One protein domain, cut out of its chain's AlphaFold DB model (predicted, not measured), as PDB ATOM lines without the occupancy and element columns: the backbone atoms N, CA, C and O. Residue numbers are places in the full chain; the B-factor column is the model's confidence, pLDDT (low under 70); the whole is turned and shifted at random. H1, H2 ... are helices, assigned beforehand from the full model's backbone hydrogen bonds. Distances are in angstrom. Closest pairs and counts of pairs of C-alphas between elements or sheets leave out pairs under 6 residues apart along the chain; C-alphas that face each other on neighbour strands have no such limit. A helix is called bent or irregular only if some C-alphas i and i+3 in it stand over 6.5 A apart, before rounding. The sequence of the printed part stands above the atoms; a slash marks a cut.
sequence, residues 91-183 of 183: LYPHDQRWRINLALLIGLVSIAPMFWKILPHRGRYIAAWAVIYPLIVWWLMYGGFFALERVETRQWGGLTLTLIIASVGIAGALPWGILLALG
ATOM      1  N   LEU A  91      21.493  24.624  30.769       90.06
ATOM      2  CA  LEU A  91      22.437  23.524  30.521       90.06
ATOM      3  C   LEU A  91      22.162  22.800  29.190       90.06
ATOM      4  O   LEU A  91      22.680  21.709  28.963       90.06
ATOM      5  N   TYR A  92      21.339  23.387  28.317       89.25
ATOM      6  CA  TYR A  92      20.968  22.780  27.044       89.25
ATOM      7  C   TYR A  92      22.184  22.687  26.093       89.25
ATOM      8  O   TYR A  92      22.881  23.701  25.908       89.25
ATOM      9  N   PRO A  93      22.439  21.517  25.465       89.56
ATOM     10  CA  PRO A  93      23.581  21.304  24.575       89.56
ATOM     11  C   PRO A  93      23.646  22.342  23.455       89.56
ATOM     12  O   PRO A  93      22.626  22.666  22.843       89.56
ATOM     13  N   HIS A  94      24.847  22.858  23.176       86.44
ATOM     14  CA  HIS A  94      25.050  23.944  22.212       86.44
ATOM     15  C   HIS A  94      24.524  23.591  20.813       86.44
ATOM     16  O   HIS A  94      23.803  24.398  20.223       86.44
ATOM     17  N   ASP A  95      24.783  22.369  20.349       88.62
ATOM     18  CA  ASP A  95      24.395  21.897  19.014       88.62
ATOM     19  C   ASP A  95      22.884  21.738  18.836       88.62
ATOM     20  O   ASP A  95      22.388  21.738  17.716       88.62
ATOM     21  N   GLN A  96      22.125  21.640  19.931       89.50
ATOM     22  CA  GLN A  96      20.675  21.454  19.887       89.50
ATOM     23  C   GLN A  96      19.903  22.761  20.144       89.50
ATOM     24  O   GLN A  96      18.678  22.782  20.028       89.50
ATOM     25  N   ARG A  97      20.574  23.886  20.449       89.81
ATOM     26  CA  ARG A  97      19.914  25.175  20.770       89.81
ATOM     27  C   ARG A  97      19.005  25.700  19.662       89.81
ATOM     28  O   ARG A  97      18.045  26.417  19.947       89.81
ATOM     29  N   TRP A  98      19.264  25.319  18.410       91.06
ATOM     30  CA  TRP A  98      18.403  25.665  17.280       91.06
ATOM     31  C   TRP A  98      16.958  25.189  17.486       91.06
ATOM     32  O   TRP A  98      16.043  25.882  17.055       91.06
ATOM     33  N   ARG A  99      16.735  24.075  18.205       91.62
ATOM     34  CA  ARG A  99      15.397  23.554  18.533       91.62
ATOM     35  C   ARG A  99      14.594  24.561  19.353       91.62
ATOM     36  O   ARG A  99      13.424  24.804  19.077       91.62
ATOM     37  N   ILE A 100      15.246  25.206  20.319       91.62
ATOM     38  CA  ILE A 100      14.637  26.233  21.172       91.62
ATOM     39  C   ILE A 100      14.357  27.508  20.371       91.62
ATOM     40  O   ILE A 100      13.277  28.087  20.477       91.62
ATOM     41  N   ASN A 101      15.307  27.937  19.539       92.94
ATOM     42  CA  ASN A 101      15.119  29.111  18.683       92.94
ATOM     43  C   ASN A 101      13.987  28.898  17.675       92.94
ATOM     44  O   ASN A 101      13.194  29.807  17.441       92.94
ATOM     45  N   LEU A 102      13.877  27.690  17.123       92.81
ATOM     46  CA  LEU A 102      12.797  27.315  16.224       92.81
ATOM     47  C   LEU A 102      11.450  27.276  16.956       92.81
ATOM     48  O   LEU A 102      10.480  27.812  16.430       92.81
ATOM     49  N   ALA A 103      11.392  26.731  18.177       92.50
ATOM     50  CA  ALA A 103      10.192  26.786  19.017       92.50
ATOM     51  C   ALA A 103       9.718  28.235  19.217       92.50
ATOM     52  O   ALA A 103       8.559  28.548  18.946       92.50
ATOM     53  N   LEU A 104      10.630  29.132  19.614       91.50
ATOM     54  CA  LEU A 104      10.344  30.559  19.794       91.50
ATOM     55  C   LEU A 104       9.876  31.227  18.497       91.50
ATOM     56  O   LEU A 104       8.902  31.977  18.515       91.50
ATOM     57  N   LEU A 105      10.534  30.945  17.371       94.00
ATOM     58  CA  LEU A 105      10.170  31.509  16.072       94.00
ATOM     59  C   LEU A 105       8.781  31.039  15.629       94.00
ATOM     60  O   LEU A 105       7.963  31.866  15.233       94.00
ATOM     61  N   ILE A 106       8.481  29.743  15.755       92.69
ATOM     62  CA  ILE A 106       7.149  29.194  15.474       92.69
ATOM     63  C   ILE A 106       6.110  29.871  16.370       92.69
ATOM     64  O   ILE A 106       5.058  30.275  15.875       92.69
ATOM     65  N   GLY A 107       6.402  30.055  17.661       90.81
ATOM     66  CA  GLY A 107       5.531  30.771  18.593       90.81
ATOM     67  C   GLY A 107       5.233  32.198  18.146       90.81
ATOM     68  O   GLY A 107       4.074  32.568  17.998       90.81
ATOM     69  N   LEU A 108       6.264  32.989  17.849       91.56
ATOM     70  CA  LEU A 108       6.105  34.379  17.407       91.56
ATOM     71  C   LEU A 108       5.338  34.487  16.082       91.56
ATOM     72  O   LEU A 108       4.425  35.305  15.958       91.56
ATOM     73  N   VAL A 109       5.668  33.634  15.108       91.44
ATOM     74  CA  VAL A 109       5.016  33.621  13.791       91.44
ATOM     75  C   VAL A 109       3.561  33.174  13.894       91.44
ATOM     76  O   VAL A 109       2.710  33.752  13.229       91.44
ATOM     77  N   SER A 110       3.245  32.187  14.732       87.69
ATOM     78  CA  SER A 110       1.866  31.709  14.920       87.69
ATOM     79  C   SER A 110       1.000  32.663  15.750       87.69
ATOM     80  O   SER A 110      -0.213  32.730  15.554       87.69
ATOM     81  N   ILE A 111       1.611  33.471  16.618       87.00
ATOM     82  CA  ILE A 111       0.923  34.536  17.351       87.00
ATOM     83  C   ILE A 111       0.567  35.719  16.433       87.00
ATOM     84  O   ILE A 111      -0.496  36.316  16.599       87.00
ATOM     85  N   ALA A 112       1.396  36.062  15.440       87.19
ATOM     86  CA  ALA A 112       1.156  37.223  14.572       87.19
ATOM     87  C   ALA A 112      -0.233  37.223  13.875       87.19
ATOM     88  O   ALA A 112      -0.944  38.231  13.974       87.19
ATOM     89  N   PRO A 113      -0.710  36.114  13.266       83.25
ATOM     90  CA  PRO A 113      -2.064  36.004  12.727       83.25
ATOM     91  C   PRO A 113      -3.163  36.270  13.756       83.25
ATOM     92  O   PRO A 113      -4.206  36.809  13.399       83.25
ATOM     93  N   MET A 114      -2.945  35.965  15.042       82.75
ATOM     94  CA  MET A 114      -3.949  36.194  16.090       82.75
ATOM     95  C   MET A 114      -4.285  37.670  16.278       82.75
ATOM     96  O   MET A 114      -5.354  37.982  16.801       82.75
ATOM     97  N   PHE A 115      -3.398  38.585  15.894       82.38
ATOM     98  CA  PHE A 115      -3.653  40.023  15.963       82.38
ATOM     99  C   PHE A 115      -4.352  40.563  14.715       82.38
ATOM    100  O   PHE A 115      -4.895  41.670  14.744       82.38
ATOM    101  N   TRP A 116      -4.423  39.775  13.640       82.69
ATOM    102  CA  TRP A 116      -5.145  40.165  12.442       82.69
ATOM    103  C   TRP A 116      -6.652  39.988  12.638       82.69
ATOM    104  O   TRP A 116      -7.162  38.888  12.840       82.69
ATOM    105  N   LYS A 117      -7.400  41.090  12.509       68.56
ATOM    106  CA  LYS A 117      -8.875  41.099  12.573       68.56
ATOM    107  C   LYS A 117      -9.557  40.364  11.406       68.56
ATOM    108  O   LYS A 117     -10.778  40.310  11.365       68.56
ATOM    109  N   ILE A 118      -8.782  39.816  10.467       70.06
ATOM    110  CA  ILE A 118      -9.265  39.202   9.226       70.06
ATOM    111  C   ILE A 118      -9.759  37.753   9.418       70.06
ATOM    112  O   ILE A 118     -10.385  37.200   8.520       70.06
ATOM    113  N   LEU A 119      -9.476  37.117  10.564       73.94
ATOM    114  CA  LEU A 119      -9.765  35.698  10.793       73.94
ATOM    115  C   LEU A 119     -11.213  35.463  11.275       73.94
ATOM    116  O   LEU A 119     -11.540  35.845  12.403       73.94
ATOM    117  N   PRO A 120     -12.060  34.754  10.498       68.12
ATOM    118  CA  PRO A 120     -13.484  34.569  10.808       68.12
ATOM    119  C   PRO A 120     -13.760  33.710  12.060       68.12
ATOM    120  O   PRO A 120     -14.869  33.730  12.588       68.12
ATOM    121  N   HIS A 121     -12.758  33.002  12.601       79.81
ATOM    122  CA  HIS A 121     -12.889  32.150  13.794       79.81
ATOM    123  C   HIS A 121     -11.717  32.294  14.778       79.81
ATOM    124  O   HIS A 121     -11.193  31.306  15.298       79.81
ATOM    125  N   ARG A 122     -11.317  33.540  15.064       79.69
ATOM    126  CA  ARG A 122     -10.189  33.877  15.952       79.69
ATOM    127  C   ARG A 122     -10.184  33.105  17.281       79.69
ATOM    128  O   ARG A 122      -9.140  32.605  17.681       79.69
ATOM    129  N   GLY A 123     -11.336  32.963  17.940       81.19
ATOM    130  CA  GLY A 123     -11.438  32.249  19.221       81.19
ATOM    131  C   GLY A 123     -11.084  30.759  19.128       81.19
ATOM    132  O   GLY A 123     -10.342  30.255  19.965       81.19
ATOM    133  N   ARG A 124     -11.539  30.065  18.072       84.38
ATOM    134  CA  ARG A 124     -11.211  28.646  17.844       84.38
ATOM    135  C   ARG A 124      -9.732  28.455  17.517       84.38
ATOM    136  O   ARG A 124      -9.131  27.505  18.002       84.38
ATOM    137  N   TYR A 125      -9.149  29.368  16.738       86.94
ATOM    138  CA  TYR A 125      -7.716  29.351  16.443       86.94
ATOM    139  C   TYR A 125      -6.874  29.505  17.714       86.94
ATOM    140  O   TYR A 125      -5.965  28.714  17.934       86.94
ATOM    141  N   ILE A 126      -7.212  30.469  18.580       86.62
ATOM    142  CA  ILE A 126      -6.513  30.680  19.858       86.62
ATOM    143  C   ILE A 126      -6.648  29.447  20.760       86.62
ATOM    144  O   ILE A 126      -5.654  29.002  21.324       86.62
ATOM    145  N   ALA A 127      -7.848  28.868  20.865       85.88
ATOM    146  CA  ALA A 127      -8.073  27.668  21.669       85.88
ATOM    147  C   ALA A 127      -7.274  26.460  21.148       85.88
ATOM    148  O   ALA A 127      -6.610  25.780  21.926       85.88
ATOM    149  N   ALA A 128      -7.282  26.222  19.832       88.00
ATOM    150  CA  ALA A 128      -6.494  25.155  19.220       88.00
ATOM    151  C   ALA A 128      -4.990  25.389  19.414       88.00
ATOM    152  O   ALA A 128      -4.263  24.473  19.788       88.00
ATOM    153  N   TRP A 129      -4.525  26.624  19.220       89.44
ATOM    154  CA  TRP A 129      -3.127  26.991  19.418       89.44
ATOM    155  C   TRP A 129      -2.674  26.788  20.866       89.44
ATOM    156  O   TRP A 129      -1.605  26.228  21.085       89.44
ATOM    157  N   ALA A 130      -3.503  27.157  21.850       86.88
ATOM    158  CA  ALA A 130      -3.194  27.001  23.271       86.88
ATOM    159  C   ALA A 130      -2.937  25.540  23.681       86.88
ATOM    160  O   ALA A 130      -2.215  25.302  24.644       86.88
ATOM    161  N   VAL A 131      -3.488  24.573  22.943       87.62
ATOM    162  CA  VAL A 131      -3.272  23.137  23.178       87.62
ATOM    163  C   VAL A 131      -2.164  22.579  22.281       87.62
ATOM    164  O   VAL A 131      -1.293  21.853  22.748       87.62
ATOM    165  N   ILE A 132      -2.165  22.921  20.993       90.44
ATOM    166  CA  ILE A 132      -1.245  22.345  20.002       90.44
ATOM    167  C   ILE A 132       0.179  22.877  20.188       90.44
ATOM    168  O   ILE A 132       1.139  22.110  20.136       90.44
ATOM    169  N   TYR A 133       0.336  24.180  20.422       90.50
ATOM    170  CA  TYR A 133       1.649  24.806  20.547       90.50
ATOM    171  C   TYR A 133       2.505  24.226  21.689       90.50
ATOM    172  O   TYR A 133       3.641  23.839  21.406       90.50
ATOM    173  N   PRO A 134       2.024  24.075  22.942       89.56
ATOM    174  CA  PRO A 134       2.843  23.485  24.003       89.56
ATOM    175  C   PRO A 134       3.245  22.033  23.712       89.56
ATOM    176  O   PRO A 134       4.351  21.639  24.071       89.56
ATOM    177  N   LEU A 135       2.409  21.257  23.010       90.19
ATOM    178  CA  LEU A 135       2.765  19.901  22.572       90.19
ATOM    179  C   LEU A 135       3.894  19.917  21.532       90.19
ATOM    180  O   LEU A 135       4.830  19.126  21.636       90.19
ATOM    181  N   ILE A 136       3.844  20.842  20.567       90.25
ATOM    182  CA  ILE A 136       4.913  21.029  19.574       90.25
ATOM    183  C   ILE A 136       6.218  21.446  20.259       90.25
ATOM    184  O   ILE A 136       7.268  20.875  19.969       90.25
ATOM    185  N   VAL A 137       6.165  22.414  21.180       90.38
ATOM    186  CA  VAL A 137       7.346  22.883  21.924       90.38
ATOM    187  C   VAL A 137       7.948  21.749  22.749       90.38
ATOM    188  O   VAL A 137       9.159  21.536  22.695       90.38
ATOM    189  N   TRP A 138       7.115  20.988  23.465       88.81
ATOM    190  CA  TRP A 138       7.554  19.824  24.230       88.81
ATOM    191  C   TRP A 138       8.260  18.802  23.339       88.81
ATOM    192  O   TRP A 138       9.375  18.380  23.643       88.81
ATOM    193  N   TRP A 139       7.639  18.443  22.214       88.44
ATOM    194  CA  TRP A 139       8.198  17.492  21.259       88.44
ATOM    195  C   TRP A 139       9.548  17.961  20.702       88.44
ATOM    196  O   TRP A 139      10.514  17.195  20.686       88.44
ATOM    197  N   LEU A 140       9.642  19.237  20.322       88.75
ATOM    198  CA  LEU A 140      10.849  19.820  19.742       88.75
ATOM    199  C   LEU A 140      11.991  19.936  20.765       88.75
ATOM    200  O   LEU A 140      13.142  19.670  20.428       88.75
ATOM    201  N   MET A 141      11.698  20.303  22.015       87.44
ATOM    202  CA  MET A 141      12.721  20.487  23.052       87.44
ATOM    203  C   MET A 141      13.190  19.180  23.691       87.44
ATOM    204  O   MET A 141      14.384  19.044  23.964       87.44
ATOM    205  N   TYR A 142      12.279  18.234  23.928       87.50
ATOM    206  CA  TYR A 142      12.592  16.949  24.555       87.50
ATOM    207  C   TYR A 142      13.328  16.006  23.595       87.50
ATOM    208  O   TYR A 142      14.275  15.320  23.988       87.50
ATOM    209  N   GLY A 143      12.946  16.011  22.314       84.56
ATOM    210  CA  GLY A 143      13.516  15.107  21.318       84.56
ATOM    211  C   GLY A 143      13.181  13.634  21.580       84.56
ATOM    212  O   GLY A 143      12.242  13.310  22.305       84.56
ATOM    213  N   GLY A 144      13.940  12.721  20.964       77.69
ATOM    214  CA  GLY A 144      13.745  11.269  21.090       77.69
ATOM    215  C   GLY A 144      12.921  10.610  19.975       77.69
ATOM    216  O   GLY A 144      12.765   9.393  19.982       77.69
ATOM    217  N   PHE A 145      12.438  11.378  18.996       70.75
ATOM    218  CA  PHE A 145      11.717  10.882  17.816       70.75
ATOM    219  C   PHE A 145      12.466  11.305  16.538       70.75
ATOM    220  O   PHE A 145      13.082  12.366  16.527       70.75
ATOM    221  N   PHE A 146      12.447  10.492  15.471       67.81
ATOM    222  CA  PHE A 146      13.157  10.756  14.196       67.81
ATOM    223  C   PHE A 146      14.690  10.928  14.304       67.81
ATOM    224  O   PHE A 146      15.265  11.800  13.662       67.81
ATOM    225  N   ALA A 147      15.370  10.099  15.108       73.06
ATOM    226  CA  ALA A 147      16.826  10.166  15.335       73.06
ATOM    227  C   ALA A 147      17.334  11.476  15.981       73.06
ATOM    228  O   ALA A 147      18.539  11.714  16.043       73.06
ATOM    229  N   LEU A 148      16.437  12.312  16.519       76.81
ATOM    230  CA  LEU A 148      16.828  13.452  17.343       76.81
ATOM    231  C   LEU A 148      17.331  12.968  18.702       76.81
ATOM    232  O   LEU A 148      16.624  12.265  19.425       76.81
ATOM    233  N   GLU A 149      18.513  13.447  19.083       80.44
ATOM    234  CA  GLU A 149      19.071  13.243  20.417       80.44
ATOM    235  C   GLU A 149      18.077  13.702  21.492       80.44
ATOM    236  O   GLU A 149      17.457  14.771  21.374       80.44
ATOM    237  N   ARG A 150      17.887  12.855  22.504       85.06
ATOM    238  CA  ARG A 150      16.988  13.114  23.627       85.06
ATOM    239  C   ARG A 150      17.699  14.016  24.626       85.06
ATOM    240  O   ARG A 150      18.757  13.653  25.127       85.06
ATOM    241  N   VAL A 151      17.094  15.159  24.931       86.88
ATOM    242  CA  VAL A 151      17.631  16.121  25.899       86.88
ATOM    243  C   VAL A 151      16.785  16.054  27.161       86.88
ATOM    244  O   VAL A 151      15.591  16.357  27.145       86.88
ATOM    245  N   GLU A 152      17.397  15.630  28.265       85.69
ATOM    246  CA  GLU A 152      16.696  15.464  29.536       85.69
ATOM    247  C   GLU A 152      16.140  16.795  30.052       85.69
ATOM    248  O   GLU A 152      16.807  17.830  30.010       85.69
ATOM    249  N   THR A 153      14.946  16.760  30.649       84.31
ATOM    250  CA  THR A 153      14.298  17.936  31.253       84.31
ATOM    251  C   THR A 153      15.147  18.576  32.357       84.31
ATOM    252  O   THR A 153      15.024  19.767  32.621       84.31
ATOM    253  N   ARG A 154      16.076  17.824  32.967       86.06
ATOM    254  CA  ARG A 154      17.046  18.335  33.952       86.06
ATOM    255  C   ARG A 154      18.005  19.379  33.364       86.06
ATOM    256  O   ARG A 154      18.553  20.192  34.100       86.06
ATOM    257  N   GLN A 155      18.237  19.340  32.054       87.06
ATOM    258  CA  GLN A 155      19.121  20.278  31.361       87.06
ATOM    259  C   GLN A 155      18.390  21.551  30.918       87.06
ATOM    260  O   GLN A 155      19.029  22.510  30.477       87.06
ATOM    261  N   TRP A 156      17.059  21.581  31.038       87.81
ATOM    262  CA  TRP A 156      16.257  22.741  30.682       87.81
ATOM    263  C   TRP A 156      16.440  23.810  31.755       87.81
ATOM    264  O   TRP A 156      16.331  23.544  32.949       87.81
ATOM    265  N   GLY A 157      16.736  25.035  31.339       88.69
ATOM    266  CA  GLY A 157      17.013  26.107  32.280       88.69
ATOM    267  C   GLY A 157      17.172  27.455  31.604       88.69
ATOM    268  O   GLY A 157      16.927  27.613  30.408       88.69
ATOM    269  N   GLY A 158      17.594  28.437  32.394       90.56
ATOM    270  CA  GLY A 158      17.704  29.814  31.936       90.56
ATOM    271  C   GLY A 158      16.346  30.434  31.607       90.56
ATOM    272  O   GLY A 158      15.293  29.976  32.055       90.56
ATOM    273  N   LEU A 159      16.387  31.480  30.789       91.88
ATOM    274  CA  LEU A 159      15.226  32.259  30.372       91.88
ATOM    275  C   LEU A 159      14.178  31.406  29.646       91.88
ATOM    276  O   LEU A 159      12.983  31.656  29.772       91.88
ATOM    277  N   THR A 160      14.603  30.373  28.922       90.44
ATOM    278  CA  THR A 160      13.688  29.487  28.186       90.44
ATOM    279  C   THR A 160      12.730  28.741  29.110       90.44
ATOM    280  O   THR A 160      11.522  28.768  28.876       90.44
ATOM    281  N   LEU A 161      13.227  28.156  30.206       90.50
ATOM    282  CA  LEU A 161      12.382  27.491  31.201       90.50
ATOM    283  C   LEU A 161      11.402  28.480  31.846       90.50
ATOM    284  O   LEU A 161      10.218  28.174  31.987       90.50
ATOM    285  N   THR A 162      11.871  29.686  32.179       92.31
ATOM    286  CA  THR A 162      11.021  30.749  32.730       92.31
ATOM    287  C   THR A 162       9.906  31.138  31.764       92.31
ATOM    288  O   THR A 162       8.752  31.219  32.177       92.31
ATOM    289  N   LEU A 163      10.217  31.331  30.478       91.75
ATOM    290  CA  LEU A 163       9.220  31.658  29.457       91.75
ATOM    291  C   LEU A 163       8.181  30.548  29.285       91.75
ATOM    292  O   LEU A 163       6.998  30.849  29.136       91.75
ATOM    293  N   ILE A 164       8.601  29.281  29.318       90.25
ATOM    294  CA  ILE A 164       7.693  28.134  29.191       90.25
ATOM    295  C   ILE A 164       6.734  28.092  30.380       90.25
ATOM    296  O   ILE A 164       5.522  28.065  30.176       90.25
ATOM    297  N   ILE A 165       7.255  28.144  31.610       91.75
ATOM    298  CA  ILE A 165       6.428  28.088  32.821       91.75
ATOM    299  C   ILE A 165       5.480  29.289  32.883       91.75
ATOM    300  O   ILE A 165       4.298  29.117  33.169       91.75
ATOM    301  N   ALA A 166       5.965  30.492  32.560       92.38
ATOM    302  CA  ALA A 166       5.131  31.686  32.512       92.38
ATOM    303  C   ALA A 166       4.013  31.553  31.467       92.38
ATOM    304  O   ALA A 166       2.855  31.826  31.770       92.38
ATOM    305  N   SER A 167       4.334  31.084  30.258       89.06
ATOM    306  CA  SER A 167       3.353  30.933  29.177       89.06
ATOM    307  C   SER A 167       2.282  29.898  29.519       89.06
ATOM    308  O   SER A 167       1.095  30.174  29.361       89.06
ATOM    309  N   VAL A 168       2.683  28.729  30.032       89.56
ATOM    310  CA  VAL A 168       1.755  27.670  30.463       89.56
ATOM    311  C   VAL A 168       0.915  28.139  31.652       89.56
ATOM    312  O   VAL A 168      -0.293  27.913  31.669       89.56
ATOM    313  N   GLY A 169       1.520  28.850  32.607       90.56
ATOM    314  CA  GLY A 169       0.818  29.440  33.745       90.56
ATOM    315  C   GLY A 169      -0.250  30.447  33.317       90.56
ATOM    316  O   GLY A 169      -1.390  30.344  33.755       90.56
ATOM    317  N   ILE A 170       0.075  31.373  32.410       88.75
ATOM    318  CA  ILE A 170      -0.880  32.363  31.881       88.75
ATOM    319  C   ILE A 170      -2.000  31.674  31.093       88.75
ATOM    320  O   ILE A 170      -3.178  31.970  31.303       88.75
ATOM    321  N   ALA A 171      -1.647  30.740  30.206       87.62
ATOM    322  CA  ALA A 171      -2.613  30.010  29.393       87.62
ATOM    323  C   ALA A 171      -3.557  29.146  30.244       87.62
ATOM    324  O   ALA A 171      -4.739  29.053  29.923       87.62
ATOM    325  N   GLY A 172      -3.058  28.549  31.331       87.50
ATOM    326  CA  GLY A 172      -3.845  27.738  32.260       87.50
ATOM    327  C   GLY A 172      -4.667  28.554  33.261       87.50
ATOM    328  O   GLY A 172      -5.778  28.153  33.603       87.50
ATOM    329  N   ALA A 173      -4.174  29.713  33.705       91.56
ATOM    330  CA  ALA A 173      -4.862  30.549  34.692       91.56
ATOM    331  C   ALA A 173      -6.144  31.194  34.143       91.56
ATOM    332  O   ALA A 173      -7.117  31.333  34.878       91.56
ATOM    333  N   LEU A 174      -6.175  31.563  32.859       89.38
ATOM    334  CA  LEU A 174      -7.351  32.172  32.225       89.38
ATOM    335  C   LEU A 174      -8.607  31.277  32.237       89.38
ATOM    336  O   LEU A 174      -9.634  31.732  32.744       89.38
ATOM    337  N   PRO A 175      -8.587  30.033  31.713       86.62
ATOM    338  CA  PRO A 175      -9.767  29.173  31.720       86.62
ATOM    339  C   PRO A 175     -10.192  28.800  33.141       86.62
ATOM    340  O   PRO A 175     -11.384  28.817  33.432       86.62
ATOM    341  N   TRP A 176      -9.237  28.538  34.040       89.38
ATOM    342  CA  TRP A 176      -9.544  28.275  35.447       89.38
ATOM    343  C   TRP A 176     -10.184  29.477  36.142       89.38
ATOM    344  O   TRP A 176     -11.150  29.308  36.879       89.38
ATOM    345  N   GLY A 177      -9.704  30.689  35.864       91.50
ATOM    346  CA  GLY A 177     -10.305  31.919  36.375       91.50
ATOM    347  C   GLY A 177     -11.734  32.132  35.870       91.50
ATOM    348  O   GLY A 177     -12.596  32.528  36.647       91.50
ATOM    349  N   ILE A 178     -12.009  31.826  34.597       90.12
ATOM    350  CA  ILE A 178     -13.363  31.913  34.024       90.12
ATOM    351  C   ILE A 178     -14.296  30.870  34.651       90.12
ATOM    352  O   ILE A 178     -15.424  31.209  34.990       90.12
ATOM    353  N   LEU A 179     -13.833  29.628  34.825       93.06
ATOM    354  CA  LEU A 179     -14.624  28.567  35.457       93.06
ATOM    355  C   LEU A 179     -15.021  28.944  36.888       93.06
ATOM    356  O   LEU A 179     -16.201  28.911  37.213       93.06
ATOM    357  N   LEU A 180     -14.063  29.386  37.708       93.31
ATOM    358  CA  LEU A 180     -14.329  29.807  39.088       93.31
ATOM    359  C   LEU A 180     -15.227  31.051  39.177       93.31
ATOM    360  O   LEU A 180     -15.933  31.226  40.165       93.31
ATOM    361  N   ALA A 181     -15.210  31.919  38.162       94.19
ATOM    362  CA  ALA A 181     -16.086  33.087  38.109       94.19
ATOM    363  C   ALA A 181     -17.540  32.741  37.741       94.19
ATOM    364  O   ALA A 181     -18.437  33.529  38.037       94.19
ATOM    365  N   LEU A 182     -17.771  31.603  37.080       90.38
ATOM    366  CA  LEU A 182     -19.102  31.163  36.650       90.38
ATOM    367  C   LEU A 182     -19.830  30.289  37.685       90.38
ATOM    368  O   LEU A 182     -21.044  30.139  37.556       90.38
ATOM    369  N   GLY A 183     -19.127  29.803  38.718       75.88
ATOM    370  CA  GLY A 183     -19.690  29.008  39.818       75.88
ATOM    371  C   GLY A 183     -19.498  27.514  39.624       75.88
ATOM    372  O   GLY A 183     -20.300  26.917  38.876       75.88
TER     373      GLY A 183
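Overview. This is residues 91 to 183 of the 183 residues of the protein "Amino acid ABC transporter permease" of Escherichia coli (UniProt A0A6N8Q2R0). Two long helices, H1 and H2, lie side by side as an antiparallel helical hairpin, and a third long helix, H3, runs slantwise past this pair, close to it but loosely joined. The last part of H3, with residues 173 to 183 free of the rest, sticks out as an arm beyond the hairpin. The printed part has 93 residues with three named helices, in the order H1, H2, H3, and no named strand; the class is all helix. The whole is loose, with a radius of gyration of the C-alphas of 15.5 A, and spans 44 by 32 by 23 A.

Arrangement. Begin with H1, residues 94 to 115, and H2, residues 122 to 142, which touch with 12 pairs of C-alphas within 8 A. Look at Ala 103 and Val 137: their C-alphas are the closest of the two helices, 5.6 A apart. The two form a helical hairpin, running opposite ways at a shallow tilt of 0 degrees. H2 has a kink of 31 degrees near residue 131; it is neither bent nor irregular, but only just, with C-alphas 131 and 134 6.2 A apart. Next find H3, residues 158 to 182, which is close to H2 but not clearly touching it; the closest C-alphas, of Ala 130 and Ala 171, are 6.8 A apart. H2 and H3 run opposite ways at a steep tilt of 36 degrees, only just past shallow. H1 and H3 are also close but not clearly touching, with the closest C-alphas, of Ile 100 and Thr 160, 7.8 A apart. They run the same way, again at a steep tilt of 36 degrees, only just past shallow. In the backbones, O i to N i+4 pairs are within hydrogen-bond range in 12 of 18 cases in H1, 15 of 17 in H2 and 19 of 21 in H3.

Along the chain. Find C-alpha 94 at (25.050, 23.944, 22.212); from there H1 runs 33.5 A to C-alpha 115. H1 is irregular, with C-alphas 95 and 98 7.3 A apart. H2 starts at C-alpha 122, at (-10.189, 33.877, 15.952), and runs 29.7 A to C-alpha 142. H3, the longest helix with 25 residues, runs 37.1 A from C-alpha 158 to C-alpha 182 at (-19.102, 31.163, 36.650). It is neither bent nor irregular, but only just: C-alphas 172 and 175 are 6.1 A apart.

Size, cuts and confidence. The two C-alphas farthest apart, of Asp 95 and Gly 183, are 49.3 A from each other. The printed part has no cut and ends at residue 183, the chain's last. H1 to H2 is a short link of 6 residues, and H2 to H3 is a long link of 15, residues 143 to 157. Residues 115 to 121, of which 115 belongs to H1, also stand free. The mean pLDDT of the printed part is 86.9, and residues 117, 120 and 146 are under 70.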